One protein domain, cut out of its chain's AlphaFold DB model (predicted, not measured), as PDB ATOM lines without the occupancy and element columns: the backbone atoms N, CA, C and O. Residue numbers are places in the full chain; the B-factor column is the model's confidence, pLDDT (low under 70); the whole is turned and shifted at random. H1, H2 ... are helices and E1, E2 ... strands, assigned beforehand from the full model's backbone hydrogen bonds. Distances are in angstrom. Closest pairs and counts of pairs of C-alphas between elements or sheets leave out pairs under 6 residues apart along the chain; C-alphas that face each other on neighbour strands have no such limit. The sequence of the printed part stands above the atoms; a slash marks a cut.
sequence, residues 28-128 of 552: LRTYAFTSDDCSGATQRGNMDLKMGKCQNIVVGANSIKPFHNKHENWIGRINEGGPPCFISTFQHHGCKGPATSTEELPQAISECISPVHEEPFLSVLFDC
ATOM      1  N   LEU A  28     -61.305 465.608 -48.070       91.88
ATOM      2  CA  LEU A  28     -60.158 464.925 -47.480       91.88
ATOM      3  C   LEU A  28     -59.686 463.843 -48.447       91.88
ATOM      4  O   LEU A  28     -60.469 463.001 -48.880       91.88
ATOM      5  N   ARG A  29     -58.398 463.838 -48.786       93.44
ATOM      6  CA  ARG A  29     -57.847 462.812 -49.675       93.44
ATOM      7  C   ARG A  29     -57.467 461.590 -48.857       93.44
ATOM      8  O   ARG A  29     -56.719 461.725 -47.895       93.44
ATOM      9  N   THR A  30     -57.911 460.413 -49.268       95.00
ATOM     10  CA  THR A  30     -57.609 459.147 -48.602       95.00
ATOM     11  C   THR A  30     -57.181 458.078 -49.602       95.00
ATOM     12  O   THR A  30     -57.476 458.149 -50.799       95.00
ATOM     13  N   TYR A  31     -56.451 457.084 -49.111       96.12
ATOM     14  CA  TYR A  31     -56.117 455.864 -49.841       96.12
ATOM     15  C   TYR A  31     -56.705 454.675 -49.092       96.12
ATOM     16  O   TYR A  31     -56.639 454.645 -47.870       96.12
ATOM     17  N   ALA A  32     -57.278 453.723 -49.822       96.38
ATOM     18  CA  ALA A  32     -57.770 452.460 -49.284       96.38
ATOM     19  C   ALA A  32     -56.808 451.339 -49.667       96.38
ATOM     20  O   ALA A  32     -56.397 451.275 -50.827       96.38
ATOM     21  N   PHE A  33     -56.488 450.457 -48.730       96.88
ATOM     22  CA  PHE A  33     -55.515 449.383 -48.894       96.88
ATOM     23  C   PHE A  33     -56.155 448.017 -48.646       96.88
ATOM     24  O   PHE A  33     -57.148 447.890 -47.928       96.88
ATOM     25  N   THR A  34     -55.584 446.990 -49.273       94.31
ATOM     26  CA  THR A  34     -55.937 445.584 -49.025       94.31
ATOM     27  C   THR A  34     -55.244 444.996 -47.798       94.31
ATOM     28  O   THR A  34     -55.646 443.931 -47.348       94.31
ATOM     29  N   SER A  35     -54.199 445.640 -47.276       94.94
ATOM     30  CA  SER A  35     -53.521 445.205 -46.053       94.94
ATOM     31  C   SER A  35     -54.060 445.942 -44.831       94.94
ATOM     32  O   SER A  35     -54.633 447.022 -44.968       94.94
ATOM     33  N   ASP A  36     -53.838 445.384 -43.644       95.31
ATOM     34  CA  ASP A  36     -54.273 445.971 -42.368       95.31
ATOM     35  C   ASP A  36     -53.320 447.070 -41.862       95.31
ATOM     36  O   ASP A  36     -53.573 447.690 -40.842       95.31
ATOM     37  N   ASP A  37     -52.197 447.314 -42.533       95.75
ATOM     38  CA  ASP A  37     -51.115 448.211 -42.094       95.75
ATOM     39  C   ASP A  37     -50.793 449.313 -43.123       95.75
ATOM     40  O   ASP A  37     -49.797 450.032 -43.005       95.75
ATOM     41  N   CYS A  38     -51.621 449.438 -44.163       96.31
ATOM     42  CA  CYS A  38     -51.430 450.361 -45.278       96.31
ATOM     43  C   CYS A  38     -50.096 450.184 -46.039       96.31
ATOM     44  O   CYS A  38     -49.667 451.113 -46.731       96.31
ATOM     45  N   SER A  39     -49.424 449.031 -45.929       95.38
ATOM     46  CA  SER A  39     -48.213 448.698 -46.699       95.38
ATOM     47  C   SER A  39     -48.512 448.021 -48.043       95.38
ATOM     48  O   SER A  39     -47.667 448.010 -48.940       95.38
ATOM     49  N   GLY A  40     -49.720 447.473 -48.193       90.06
ATOM     50  CA  GLY A  40     -50.167 446.744 -49.372       90.06
ATOM     51  C   GLY A  40     -50.507 447.632 -50.568       90.06
ATOM     52  O   GLY A  40     -50.339 448.853 -50.575       90.06
ATOM     53  N   ALA A  41     -51.033 447.001 -51.617       89.12
ATOM     54  CA  ALA A  41     -51.526 447.731 -52.774       89.12
ATOM     55  C   ALA A  41     -52.762 448.559 -52.397       89.12
ATOM     56  O   ALA A  41     -53.669 448.100 -51.694       89.12
ATOM     57  N   THR A  42     -52.824 449.786 -52.908       94.25
ATOM     58  CA  THR A  42     -54.041 450.583 -52.804       94.25
ATOM     59  C   THR A  42     -55.118 449.957 -53.686       94.25
ATOM     60  O   THR A  42     -54.888 449.761 -54.881       94.25
ATOM     61  N   GLN A  43     -56.304 449.689 -53.142       86.81
ATOM     62  CA  GLN A  43     -57.412 449.081 -53.893       86.81
ATOM     63  C   GLN A  43     -57.856 449.922 -55.085       86.81
ATOM     64  O   GLN A  43     -58.289 449.420 -56.122       86.81
ATOM     65  N   ARG A  44     -57.740 451.238 -54.933       84.62
ATOM     66  CA  ARG A  44     -57.979 452.223 -55.973       84.62
ATOM     67  C   ARG A  44     -56.967 453.345 -55.799       84.62
ATOM     68  O   ARG A  44     -56.319 453.467 -54.763       84.62
ATOM     69  N   GLY A  45     -56.855 454.199 -56.812       86.38
ATOM     70  CA  GLY A  45     -56.200 455.488 -56.630       86.38
ATOM     71  C   GLY A  45     -56.814 456.307 -55.487       86.38
ATOM     72  O   GLY A  45     -57.811 455.919 -54.886       86.38
ATOM     73  N   ASN A  46     -56.232 457.476 -55.230       91.81
ATOM     74  CA  ASN A  46     -56.724 458.413 -54.224       91.81
ATOM     75  C   ASN A  46     -58.245 458.638 -54.325       91.81
ATOM     76  O   ASN A  46     -58.764 458.911 -55.409       91.81
ATOM     77  N   MET A  47     -58.931 458.557 -53.190       93.88
ATOM     78  CA  MET A  47     -60.341 458.897 -53.032       93.88
ATOM     79  C   MET A  47     -60.427 460.272 -52.373       93.88
ATOM     80  O   MET A  47     -59.715 460.538 -51.410       93.88
ATOM     81  N   ASP A  48     -61.265 461.161 -52.897       93.44
ATOM     82  CA  ASP A  48     -61.482 462.488 -52.315       93.44
ATOM     83  C   ASP A  48     -62.836 462.474 -51.570       93.44
ATOM     84  O   ASP A  48     -63.907 462.473 -52.182       93.44
ATOM     85  N   LEU A  49     -62.785 462.393 -50.238       93.94
ATOM     86  CA  LEU A  49     -63.940 462.337 -49.343       93.94
ATOM     87  C   LEU A  49     -64.514 463.731 -49.132       93.94
ATOM     88  O   LEU A  49     -63.858 464.589 -48.554       93.94
ATOM     89  N   LYS A  50     -65.755 463.963 -49.547       93.19
ATOM     90  CA  LYS A  50     -66.435 465.243 -49.308       93.19
ATOM     91  C   LYS A  50     -66.981 465.285 -47.884       93.19
ATOM     92  O   LYS A  50     -67.640 464.340 -47.464       93.19
ATOM     93  N   MET A  51     -66.763 466.396 -47.184       92.38
ATOM     94  CA  MET A  51     -67.277 466.605 -45.828       92.38
ATOM     95  C   MET A  51     -68.796 466.380 -45.772       92.38
ATOM     96  O   MET A  51     -69.535 466.896 -46.619       92.38
ATOM     97  N   GLY A  52     -69.249 465.577 -44.810       93.06
ATOM     98  CA  GLY A  52     -70.649 465.196 -44.610       93.06
ATOM     99  C   GLY A  52     -71.214 464.241 -45.670       93.06
ATOM    100  O   GLY A  52     -72.419 463.987 -45.686       93.06
ATOM    101  N   LYS A  53     -70.389 463.719 -46.591       95.38
ATOM    102  CA  LYS A  53     -70.822 462.745 -47.600       95.38
ATOM    103  C   LYS A  53     -70.150 461.404 -47.384       95.38
ATOM    104  O   LYS A  53     -68.929 461.294 -47.389       95.38
ATOM    105  N   CYS A  54     -70.978 460.373 -47.298       97.19
ATOM    106  CA  CYS A  54     -70.502 459.006 -47.303       97.19
ATOM    107  C   CYS A  54     -69.931 458.619 -48.673       97.19
ATOM    108  O   CYS A  54     -70.558 458.877 -49.706       97.19
ATOM    109  N   GLN A  55     -68.782 457.947 -48.679       97.44
ATOM    110  CA  GLN A  55     -68.160 457.394 -49.874       97.44
ATOM    111  C   GLN A  55     -68.051 455.872 -49.754       97.44
ATOM    112  O   GLN A  55     -67.437 455.348 -48.828       97.44
ATOM    113  N   ASN A  56     -68.627 455.157 -50.723       97.06
ATOM    114  CA  ASN A  56     -68.533 453.700 -50.796       97.06
ATOM    115  C   ASN A  56     -67.170 453.256 -51.335       97.06
ATOM    116  O   ASN A  56     -66.636 453.868 -52.267       97.06
ATOM    117  N   ILE A  57     -66.669 452.147 -50.791       95.88
ATOM    118  CA  ILE A  57     -65.487 451.419 -51.251       95.88
ATOM    119  C   ILE A  57     -65.981 450.113 -51.872       95.88
ATOM    120  O   ILE A  57     -66.354 449.193 -51.158       95.88
ATOM    121  N   VAL A  58     -66.025 450.045 -53.206       90.50
ATOM    122  CA  VAL A  58     -66.719 448.975 -53.959       90.50
ATOM    123  C   VAL A  58     -66.247 447.563 -53.594       90.50
ATOM    124  O   VAL A  58     -67.066 446.658 -53.515       90.50
ATOM    125  N   VAL A  59     -64.945 447.379 -53.368       92.50
ATOM    126  CA  VAL A  59     -64.343 446.066 -53.060       92.50
ATOM    127  C   VAL A  59     -64.161 445.859 -51.546       92.50
ATOM    128  O   VAL A  59     -63.888 444.749 -51.109       92.50
ATOM    129  N   GLY A  60     -64.374 446.914 -50.751       94.88
ATOM    130  CA  GLY A  60     -64.128 446.954 -49.311       94.88
ATOM    131  C   GLY A  60     -62.647 447.020 -48.948       94.88
ATOM    132  O   GLY A  60     -61.886 446.246 -49.492       94.88
ATOM    133  N   ALA A  61     -62.217 447.890 -48.032       96.69
ATOM    134  CA  ALA A  61     -60.806 448.081 -47.671       96.69
ATOM    135  C   ALA A  61     -60.466 447.550 -46.276       96.69
ATOM    136  O   ALA A  61     -61.237 447.750 -45.346       96.69
ATOM    137  N   ASN A  62     -59.278 446.974 -46.114       96.81
ATOM    138  CA  ASN A  62     -58.783 446.512 -44.814       96.81
ATOM    139  C   ASN A  62     -58.073 447.613 -44.029       96.81
ATOM    140  O   ASN A  62     -57.941 447.535 -42.819       96.81
ATOM    141  N   SER A  63     -57.626 448.670 -44.695       97.31
ATOM    142  CA  SER A  63     -57.194 449.878 -44.005       97.31
ATOM    143  C   SER A  63     -57.350 451.098 -44.894       97.31
ATOM    144  O   SER A  63     -57.465 450.999 -46.123       97.31
ATOM    145  N   ILE A  64     -57.384 452.274 -44.275       97.38
ATOM    146  CA  ILE A  64     -57.392 453.554 -44.971       97.38
ATOM    147  C   ILE A  64     -56.325 454.485 -44.403       97.38
ATOM    148  O   ILE A  64     -56.043 454.478 -43.211       97.38
ATOM    149  N   LYS A  65     -55.751 455.331 -45.257       97.12
ATOM    150  CA  LYS A  65     -54.756 456.334 -44.864       97.12
ATOM    151  C   LYS A  65     -55.174 457.723 -45.338       97.12
ATOM    152  O   LYS A  65     -55.159 457.968 -46.554       97.12
ATOM    153  N   PRO A  66     -55.549 458.643 -44.435       95.12
ATOM    154  CA  PRO A  66     -55.766 460.040 -44.784       95.12
ATOM    155  C   PRO A  66     -54.456 460.715 -45.190       95.12
ATOM    156  O   PRO A  66     -53.408 460.462 -44.600       95.12
ATOM    157  N   PHE A  67     -54.495 461.576 -46.206       91.44
ATOM    158  CA  PHE A  67     -53.305 462.193 -46.786       91.44
ATOM    159  C   PHE A  67     -53.359 463.724 -46.763       91.44
ATOM    160  O   PHE A  67     -54.340 464.340 -47.177       91.44
ATOM    161  N   HIS A  68     -52.251 464.332 -46.331       77.56
ATOM    162  CA  HIS A  68     -52.154 465.748 -45.965       77.56
ATOM    163  C   HIS A  68     -51.958 466.731 -47.127       77.56
ATOM    164  O   HIS A  68     -52.338 467.889 -47.006       77.56
ATOM    165  N   ASN A  69     -51.336 466.314 -48.238       66.50
ATOM    166  CA  ASN A  69     -50.551 467.181 -49.146       66.50
ATOM    167  C   ASN A  69     -51.308 468.336 -49.861       66.50
ATOM    168  O   ASN A  69     -50.760 468.973 -50.752       66.50
ATOM    169  N   LYS A  70     -52.580 468.607 -49.539       70.75
ATOM    170  CA  LYS A  70     -53.341 469.769 -50.030       70.75
ATOM    171  C   LYS A  70     -54.219 470.466 -48.987       70.75
ATOM    172  O   LYS A  70     -54.978 471.353 -49.366       70.75
ATOM    173  N   HIS A  71     -54.123 470.091 -47.712       72.19
ATOM    174  CA  HIS A  71     -55.122 470.476 -46.709       72.19
ATOM    175  C   HIS A  71     -54.566 471.298 -45.541       72.19
ATOM    176  O   HIS A  71     -55.237 471.440 -44.522       72.19
ATOM    177  N   GLU A  72     -53.384 471.900 -45.713       76.06
ATOM    178  CA  GLU A  72     -52.716 472.756 -44.714       76.06
ATOM    179  C   GLU A  72     -53.630 473.852 -44.156       76.06
ATOM    180  O   GLU A  72     -53.649 474.075 -42.951       76.06
ATOM    181  N   ASN A  73     -54.460 474.478 -44.997       80.12
ATOM    182  CA  ASN A  73     -55.367 475.542 -44.554       80.12
ATOM    183  C   ASN A  73     -56.491 475.028 -43.638       80.12
ATOM    184  O   ASN A  73     -56.902 475.715 -42.708       80.12
ATOM    185  N   TRP A  74     -57.024 473.830 -43.893       79.81
ATOM    186  CA  TRP A  74     -58.054 473.233 -43.033       79.81
ATOM    187  C   TRP A  74     -57.453 472.752 -41.710       79.81
ATOM    188  O   TRP A  74     -58.037 472.993 -40.659       79.81
ATOM    189  N   ILE A  75     -56.258 472.166 -41.758       81.38
ATOM    190  CA  ILE A  75     -55.518 471.746 -40.564       81.38
ATOM    191  C   ILE A  75     -55.149 472.958 -39.713       81.38
ATOM    192  O   ILE A  75     -55.343 472.926 -38.503       81.38
ATOM    193  N   GLY A  76     -54.701 474.047 -40.344       83.69
ATOM    194  CA  GLY A  76     -54.472 475.329 -39.684       83.69
ATOM    195  C   GLY A  76     -55.712 475.802 -38.929       83.69
ATOM    196  O   GLY A  76     -55.623 476.102 -37.746       83.69
ATOM    197  N   ARG A  77     -56.893 475.742 -39.556       82.75
ATOM    198  CA  ARG A  77     -58.152 476.124 -38.899       82.75
ATOM    199  C   ARG A  77     -58.556 475.219 -37.742       82.75
ATOM    200  O   ARG A  77     -59.061 475.738 -36.753       82.75
ATOM    201  N   ILE A  78     -58.354 473.901 -37.832       83.56
ATOM    202  CA  ILE A  78     -58.585 473.016 -36.678       83.56
ATOM    203  C   ILE A  78     -57.633 473.400 -35.538       83.56
ATOM    204  O   ILE A  78     -58.073 473.596 -34.408       83.56
ATOM    205  N   ASN A  79     -56.348 473.593 -35.843       83.88
ATOM    206  CA  ASN A  79     -55.333 473.965 -34.855       83.88
ATOM    207  C   ASN A  79     -55.578 475.352 -34.225       83.88
ATOM    208  O   ASN A  79     -55.168 475.589 -33.093       83.88
ATOM    209  N   GLU A  80     -56.269 476.255 -34.926       90.12
ATOM    210  CA  GLU A  80     -56.707 477.571 -34.431       90.12
ATOM    211  C   GLU A  80     -57.979 477.514 -33.556       90.12
ATOM    212  O   GLU A  80     -58.500 478.555 -33.152       90.12
ATOM    213  N   GLY A  81     -58.484 476.318 -33.234       87.38
ATOM    214  CA  GLY A  81     -59.689 476.128 -32.420       87.38
ATOM    215  C   GLY A  81     -60.976 475.975 -33.234       87.38
ATOM    216  O   GLY A  81     -62.070 476.190 -32.707       87.38
ATOM    217  N   GLY A  82     -60.866 475.621 -34.517       87.81
ATOM    218  CA  GLY A  82     -61.994 475.155 -35.319       87.81
ATOM    219  C   GLY A  82     -62.626 473.877 -34.745       87.81
ATOM    220  O   GLY A  82     -62.038 473.220 -33.883       87.81
ATOM    221  N   PRO A  83     -63.838 473.505 -35.197       88.62
ATOM    222  CA  PRO A  83     -64.493 472.297 -34.713       88.62
ATOM    223  C   PRO A  83     -63.652 471.050 -35.048       88.62
ATOM    224  O   PRO A  83     -63.048 471.006 -36.126       88.62
ATOM    225  N   PRO A  84     -63.615 470.041 -34.157       91.19
ATOM    226  CA  PRO A  84     -62.878 468.811 -34.411       91.19
ATOM    227  C   PRO A  84     -63.490 468.073 -35.602       91.19
ATOM    228  O   PRO A  84     -64.710 468.049 -35.782       91.19
ATOM    229  N   CYS A  85     -62.631 467.464 -36.412       93.50
ATOM    230  CA  CYS A  85     -63.050 466.667 -37.553       93.50
ATOM    231  C   CYS A  85     -62.720 465.200 -37.329       93.50
ATOM    232  O   CYS A  85     -61.745 464.866 -36.666       93.50
ATOM    233  N   PHE A  86     -63.514 464.326 -37.927       94.94
ATOM    234  CA  PHE A  86     -63.425 462.890 -37.755       94.94
ATOM    235  C   PHE A  86     -63.460 462.194 -39.105       94.94
ATOM    236  O   PHE A  86     -64.119 462.644 -40.051       94.94
ATOM    237  N   ILE A  87     -62.768 461.066 -39.174       95.94
ATOM    238  CA  ILE A  87     -62.951 460.082 -40.228       95.94
ATOM    239  C   ILE A  87     -63.520 458.810 -39.611       95.94
ATOM    240  O   ILE A  87     -62.957 458.257 -38.671       95.94
ATOM    241  N   SER A  88     -64.651 458.359 -40.138       96.62
ATOM    242  CA  SER A  88     -65.358 457.180 -39.649       96.62
ATOM    243  C   SER A  88     -65.451 456.135 -40.747       96.62
ATOM    244  O   SER A  88     -65.781 456.450 -41.893       96.62
ATOM    245  N   THR A  89     -65.176 454.883 -40.400       96.56
ATOM    246  CA  THR A  89     -65.289 453.737 -41.309       96.56
ATOM    247  C   THR A  89     -66.507 452.889 -40.957       96.56
ATOM    248  O   THR A  89     -66.930 452.851 -39.804       96.56
ATOM    249  N   PHE A  90     -67.087 452.207 -41.945       96.75
ATOM    250  CA  PHE A  90     -68.294 451.396 -41.767       96.75
ATOM    251  C   PHE A  90     -68.182 450.070 -42.523       96.75
ATOM    252  O   PHE A  90     -67.720 450.039 -43.665       96.75
ATOM    253  N   GLN A  91     -68.696 448.995 -41.925       96.25
ATOM    254  CA  GLN A  91     -68.814 447.658 -42.534       96.25
ATOM    255  C   GLN A  91     -69.901 447.555 -43.613       96.25
ATOM    256  O   GLN A  91     -69.980 446.564 -44.330       96.25
ATOM    257  N   HIS A  92     -70.756 448.568 -43.767       96.06
ATOM    258  CA  HIS A  92     -71.816 448.576 -44.776       96.06
ATOM    259  C   HIS A  92     -71.667 449.752 -45.734       96.06
ATOM    260  O   HIS A  92     -71.183 450.822 -45.365       96.06
ATOM    261  N   HIS A  93     -72.127 449.579 -46.973       97.00
ATOM    262  CA  HIS A  93     -72.222 450.682 -47.922       97.00
ATOM    263  C   HIS A  93     -73.228 451.745 -47.454       97.00
ATOM    264  O   HIS A  93     -74.286 451.444 -46.895       97.00
ATOM    265  N   GLY A  94     -72.918 453.003 -47.755       96.75
ATOM    266  CA  GLY A  94     -73.747 454.156 -47.434       96.75
ATOM    267  C   GLY A  94     -73.637 454.610 -45.981       96.75
ATOM    268  O   GLY A  94     -74.557 455.278 -45.520       96.75
ATOM    269  N   CYS A  95     -72.550 454.252 -45.283       97.19
ATOM    270  CA  CYS A  95     -72.261 454.659 -43.908       97.19
ATOM    271  C   CYS A  95     -73.436 454.342 -42.980       97.19
ATOM    272  O   CYS A  95     -73.904 455.176 -42.208       97.19
ATOM    273  N   LYS A  96     -73.977 453.132 -43.156       95.00
ATOM    274  CA  LYS A  96     -75.118 452.616 -42.405       95.00
ATOM    275  C   LYS A  96     -74.624 451.823 -41.204       95.00
ATOM    276  O   LYS A  96     -73.674 451.055 -41.326       95.00
ATOM    277  N   GLY A  97     -75.350 451.943 -40.098       92.69
ATOM    278  CA  GLY A  97     -75.010 451.270 -38.848       92.69
ATOM    279  C   GLY A  97     -73.977 452.043 -38.022       92.69
ATOM    280  O   GLY A  97     -73.672 453.195 -38.341       92.69
ATOM    281  N   PRO A  98     -73.480 451.438 -36.933       93.12
ATOM    282  CA  PRO A  98     -72.423 452.031 -36.127       93.12
ATOM    283  C   PRO A  98     -71.122 452.122 -36.929       93.12
ATOM    284  O   PRO A  98     -70.806 451.240 -37.730       93.12
ATOM    285  N   ALA A  99     -70.360 453.189 -36.696       93.69
ATOM    286  CA  ALA A  99     -69.008 453.286 -37.224       93.69
ATOM    287  C   ALA A  99     -68.126 452.200 -36.583       93.69
ATOM    288  O   ALA A  99     -68.152 452.012 -35.367       93.69
ATOM    289  N   THR A 100     -67.352 451.496 -37.404       93.00
ATOM    290  CA  THR A 100     -66.416 450.447 -36.981       93.00
ATOM    291  C   THR A 100     -65.162 451.044 -36.346       93.00
ATOM    292  O   THR A 100     -64.629 450.497 -35.388       93.00
ATOM    293  N   SER A 101     -64.703 452.180 -36.871       94.19
ATOM    294  CA  SER A 101     -63.664 453.015 -36.266       94.19
ATOM    295  C   SER A 101     -64.018 454.482 -36.478       94.19
ATOM    296  O   SER A 101     -64.751 454.824 -37.414       94.19
ATOM    297  N   THR A 102     -63.561 455.351 -35.584       95.12
ATOM    298  CA  THR A 102     -63.690 456.803 -35.719       95.12
ATOM    299  C   THR A 102     -62.437 457.433 -35.153       95.12
ATOM    300  O   THR A 102     -62.184 457.312 -33.961       95.12
ATOM    301  N   GLU A 103     -61.690 458.107 -36.016       95.62
ATOM    302  CA  GLU A 103     -60.418 458.724 -35.663       95.62
ATOM    303  C   GLU A 103     -60.500 460.241 -35.801       95.62
ATOM    304  O   GLU A 103     -61.126 460.766 -36.730       95.62
ATOM    305  N   GLU A 104     -59.864 460.949 -34.871       94.56
ATOM    306  CA  GLU A 104     -59.839 462.407 -34.844       94.56
ATOM    307  C   GLU A 104     -58.759 462.964 -35.784       94.56
ATOM    308  O   GLU A 104     -57.628 462.481 -35.875       94.56
ATOM    309  N   LEU A 105     -59.110 464.025 -36.502       93.44
ATOM    310  CA  LEU A 105     -58.233 464.761 -37.398       93.44
ATOM    311  C   LEU A 105     -57.868 466.104 -36.745       93.44
ATOM    312  O   LEU A 105     -58.749 466.773 -36.207       93.44
ATOM    313  N   PRO A 106     -56.593 466.534 -36.822       93.06
ATOM    314  CA  PRO A 106     -55.565 466.050 -37.745       93.06
ATOM    315  C   PRO A 106     -54.677 464.902 -37.231       93.06
ATOM    316  O   PRO A 106     -53.767 464.517 -37.959       93.06
ATOM    317  N   GLN A 107     -54.901 464.361 -36.029       91.38
ATOM    318  CA  GLN A 107     -54.003 463.365 -35.417       91.38
ATOM    319  C   GLN A 107     -53.832 462.120 -36.296       91.38
ATOM    320  O   GLN A 107     -52.709 461.753 -36.619       91.38
ATOM    321  N   ALA A 108     -54.931 461.580 -36.824       92.62
ATOM    322  CA  ALA A 108     -54.898 460.406 -37.693       92.62
ATOM    323  C   ALA A 108     -54.435 460.686 -39.139       92.62
ATOM    324  O   ALA A 108     -54.499 459.818 -40.015       92.62
ATOM    325  N   ILE A 109     -53.988 461.908 -39.457       92.50
ATOM    326  CA  ILE A 109     -53.468 462.206 -40.794       92.50
ATOM    327  C   ILE A 109     -52.128 461.504 -40.979       92.50
ATOM    328  O   ILE A 109     -51.177 461.727 -40.243       92.50
ATOM    329  N   SER A 110     -52.010 460.736 -42.061       90.88
ATOM    330  CA  SER A 110     -50.860 459.869 -42.344       90.88
ATOM    331  C   SER A 110     -50.725 458.661 -41.417       90.88
ATOM    332  O   SER A 110     -49.794 457.878 -41.613       90.88
ATOM    333  N   GLU A 111     -51.653 458.463 -40.484       95.94
ATOM    334  CA  GLU A 111     -51.773 457.220 -39.734       95.94
ATOM    335  C   GLU A 111     -52.593 456.211 -40.539       95.94
ATOM    336  O   GLU A 111     -53.422 456.571 -41.382       95.94
ATOM    337  N   CYS A 112     -52.285 454.931 -40.348       97.12
ATOM    338  CA  CYS A 112     -53.060 453.862 -40.951       97.12
ATOM    339  C   CYS A 112     -54.238 453.536 -40.038       97.12
ATOM    340  O   CYS A 112     -54.035 453.191 -38.878       97.12
ATOM    341  N   ILE A 113     -55.449 453.660 -40.568       97.06
ATOM    342  CA  ILE A 113     -56.687 453.384 -39.849       97.06
ATOM    343  C   ILE A 113     -57.189 452.023 -40.308       97.06
ATOM    344  O   ILE A 113     -57.529 451.848 -41.482       97.06
ATOM    345  N   SER A 114     -57.256 451.082 -39.378       95.62
ATOM    346  CA  SER A 114     -57.557 449.674 -39.643       95.62
ATOM    347  C   SER A 114     -58.715 449.218 -38.761       95.62
ATOM    348  O   SER A 114     -58.936 449.798 -37.695       95.62
ATOM    349  N   PRO A 115     -59.533 448.252 -39.207       85.62
ATOM    350  CA  PRO A 115     -60.703 447.847 -38.463       85.62
ATOM    351  C   PRO A 115     -60.254 447.132 -37.194       85.62
ATOM    352  O   PRO A 115     -59.298 446.362 -37.189       85.62
ATOM    353  N   VAL A 116     -60.999 447.346 -36.114       84.06
ATOM    354  CA  VAL A 116     -60.861 446.536 -34.895       84.06
ATOM    355  C   VAL A 116     -61.355 445.097 -35.139       84.06
ATOM    356  O   VAL A 116     -61.010 444.178 -34.402       84.06
ATOM    357  N   HIS A 117     -62.164 444.891 -36.182       78.81
ATOM    358  CA  HIS A 117     -62.773 443.612 -36.549       78.81
ATOM    359  C   HIS A 117     -62.189 443.068 -37.861       78.81
ATOM    360  O   HIS A 117     -61.767 443.837 -38.711       78.81
ATOM    361  N   GLU A 118     -62.212 441.750 -38.063       88.19
ATOM    362  CA  GLU A 118     -61.597 441.083 -39.231       88.19
ATOM    363  C   GLU A 118     -62.289 441.372 -40.586       88.19
ATOM    364  O   GLU A 118     -61.894 440.826 -41.614       88.19
ATOM    365  N   GLU A 119     -63.328 442.211 -40.613       94.69
ATOM    366  CA  GLU A 119     -64.101 442.506 -41.823       94.69
ATOM    367  C   GLU A 119     -63.681 443.833 -42.482       94.69
ATOM    368  O   GLU A 119     -63.481 444.833 -41.783       94.69
ATOM    369  N   PRO A 120     -63.618 443.890 -43.827       95.62
ATOM    370  CA  PRO A 120     -63.241 445.096 -44.554       95.62
ATOM    371  C   PRO A 120     -64.281 446.220 -44.423       95.62
ATOM    372  O   PRO A 120     -65.494 446.005 -44.412       95.62
ATOM    373  N   PHE A 121     -63.805 447.462 -44.440       94.81
ATOM    374  CA  PHE A 121     -64.633 448.658 -44.528       94.81
ATOM    375  C   PHE A 121     -65.278 448.792 -45.908       94.81
ATOM    376  O   PHE A 121     -64.581 448.913 -46.914       94.81
ATOM    377  N   LEU A 122     -66.603 448.891 -45.974       96.75
ATOM    378  CA  LEU A 122     -67.342 449.080 -47.228       96.75
ATOM    379  C   LEU A 122     -67.692 450.546 -47.516       96.75
ATOM    380  O   LEU A 122     -68.081 450.889 -48.642       96.75
ATOM    381  N   SER A 123     -67.573 451.437 -46.531       97.44
ATOM    382  CA  SER A 123     -67.695 452.881 -46.747       97.44
ATOM    383  C   SER A 123     -66.976 453.718 -45.689       97.44
ATOM    384  O   SER A 123     -66.611 453.227 -44.621       97.44
ATOM    385  N   VAL A 124     -66.742 454.988 -46.022       97.19
ATOM    386  CA  VAL A 124     -66.039 455.968 -45.189       97.19
ATOM    387  C   VAL A 124     -66.771 457.309 -45.212       97.19
ATOM    388  O   VAL A 124     -67.260 457.740 -46.260       97.19
ATOM    389  N   LEU A 125     -66.806 457.985 -44.064       96.56
ATOM    390  CA  LEU A 125     -67.339 459.332 -43.876       96.56
ATOM    391  C   LEU A 125     -66.252 460.254 -43.313       96.56
ATOM    392  O   LEU A 125     -65.535 459.874 -42.395       96.56
ATOM    393  N   PHE A 126     -66.166 461.470 -43.843       95.25
ATOM    394  CA  PHE A 126     -65.382 462.568 -43.273       95.25
ATOM    395  C   PHE A 126     -66.351 463.662 -42.819       95.25
ATOM    396  O   PHE A 126     -67.157 464.118 -43.632       95.25
ATOM    397  N   ASP A 127     -66.305 464.071 -41.551       94.56
ATOM    398  CA  ASP A 127     -67.231 465.068 -40.997       94.56
ATOM    399  C   ASP A 127     -66.583 465.925 -39.896       94.56
ATOM    400  O   ASP A 127     -65.620 465.498 -39.272       94.56
ATOM    401  N   CYS A 128     -67.098 467.134 -39.657       91.56
ATOM    402  CA  CYS A 128     -66.585 468.091 -38.664       91.56
ATOM    403  C   CYS A 128     -67.659 468.611 -37.694       91.56
ATOM    404  O   CYS A 128     -67.418 469.574 -36.971       91.56
TER     405      CYS A 128
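This is residues 28 to 128 of the 552 residues of an uncharacterized protein of Alternaria alternata (UniProt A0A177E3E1). Two antiparallel sheets lie face to face as a small sandwich, E3, E7, E5, E6 on one side and E2, E1, E4 on the other, with their strands running nearly along one line. The short helix H1 lies beyond one end of the sandwich, and residues 106 to 114 of a long link pass along the side between E4 and E6. The printed part has 101 residues, with one named helix and seven named strands in the order E1 E2 E3 E4 H1 E5 E6 E7; its class is mostly strand, though 49 residues, under half, are in named elements. It is compact, with a radius of gyration of the C-alphas of 12.6 A and spans of 37 by 28 by 20 A.

E1, residues 28 to 33, begins at C-alpha 28 (-60.158, 464.925, -47.480) and is 16.3 A long. E2 is residues 47 to 50. E3, residues 54 to 61, measures 14.6 A and bends by 98 degrees at residue 58. E4 is residues 63 to 67, 13.2 A long. H1, residues 72 to 79, begins at C-alpha 72 (-52.716, 472.756, -44.714). E5, residues 85 to 90, is 16.7 A long, and E6, residues 101 to 105, 13.0 A. E7, residues 121 to 127, is 17.0 A long and ends at C-alpha 127 (-67.231, 465.068, -40.997).

E1 is the inner strand of the sheet E2 E1 E4. E1 and E2 form a hairpin, with N 30 and O 47 at 2.8 A. E1 and E4 are antiparallel at 148 degrees, with N 33 and O 63 at 2.8 A. The other sheet, E3 E7 E5 E6, is strongly twisted. In it N 55 of E3 and O 124 of E7 are 2.9 A apart, and N 88 of E5 and O 125 of E7 also 2.9 A. E5 and E6 form a hairpin, with N 105 and O 85 at 2.8 A. In the sandwich, two sheets face to face, the facing parts are 8.4 A centre to centre and the best planes 29 degrees apart. The closest C-alphas of E2 and E7, Leu 49 and Phe 126, are 6.2 A apart. E4 and E6 are apart. H1 only grazes the sheet E3 E7 E5 E6, with its residues 74 to 79. In H1 every O i to N i+4 pair is within hydrogen-bond range.

The two C-alphas farthest apart, those of Val 59 and Glu 80, are 37.4 A apart. The printed part has no cut. The links E1 to E2 and E6 to E7 are long, with 13 and 15 residues. Mean pLDDT of the printed part is 91.8; residue 69 alone is under 70.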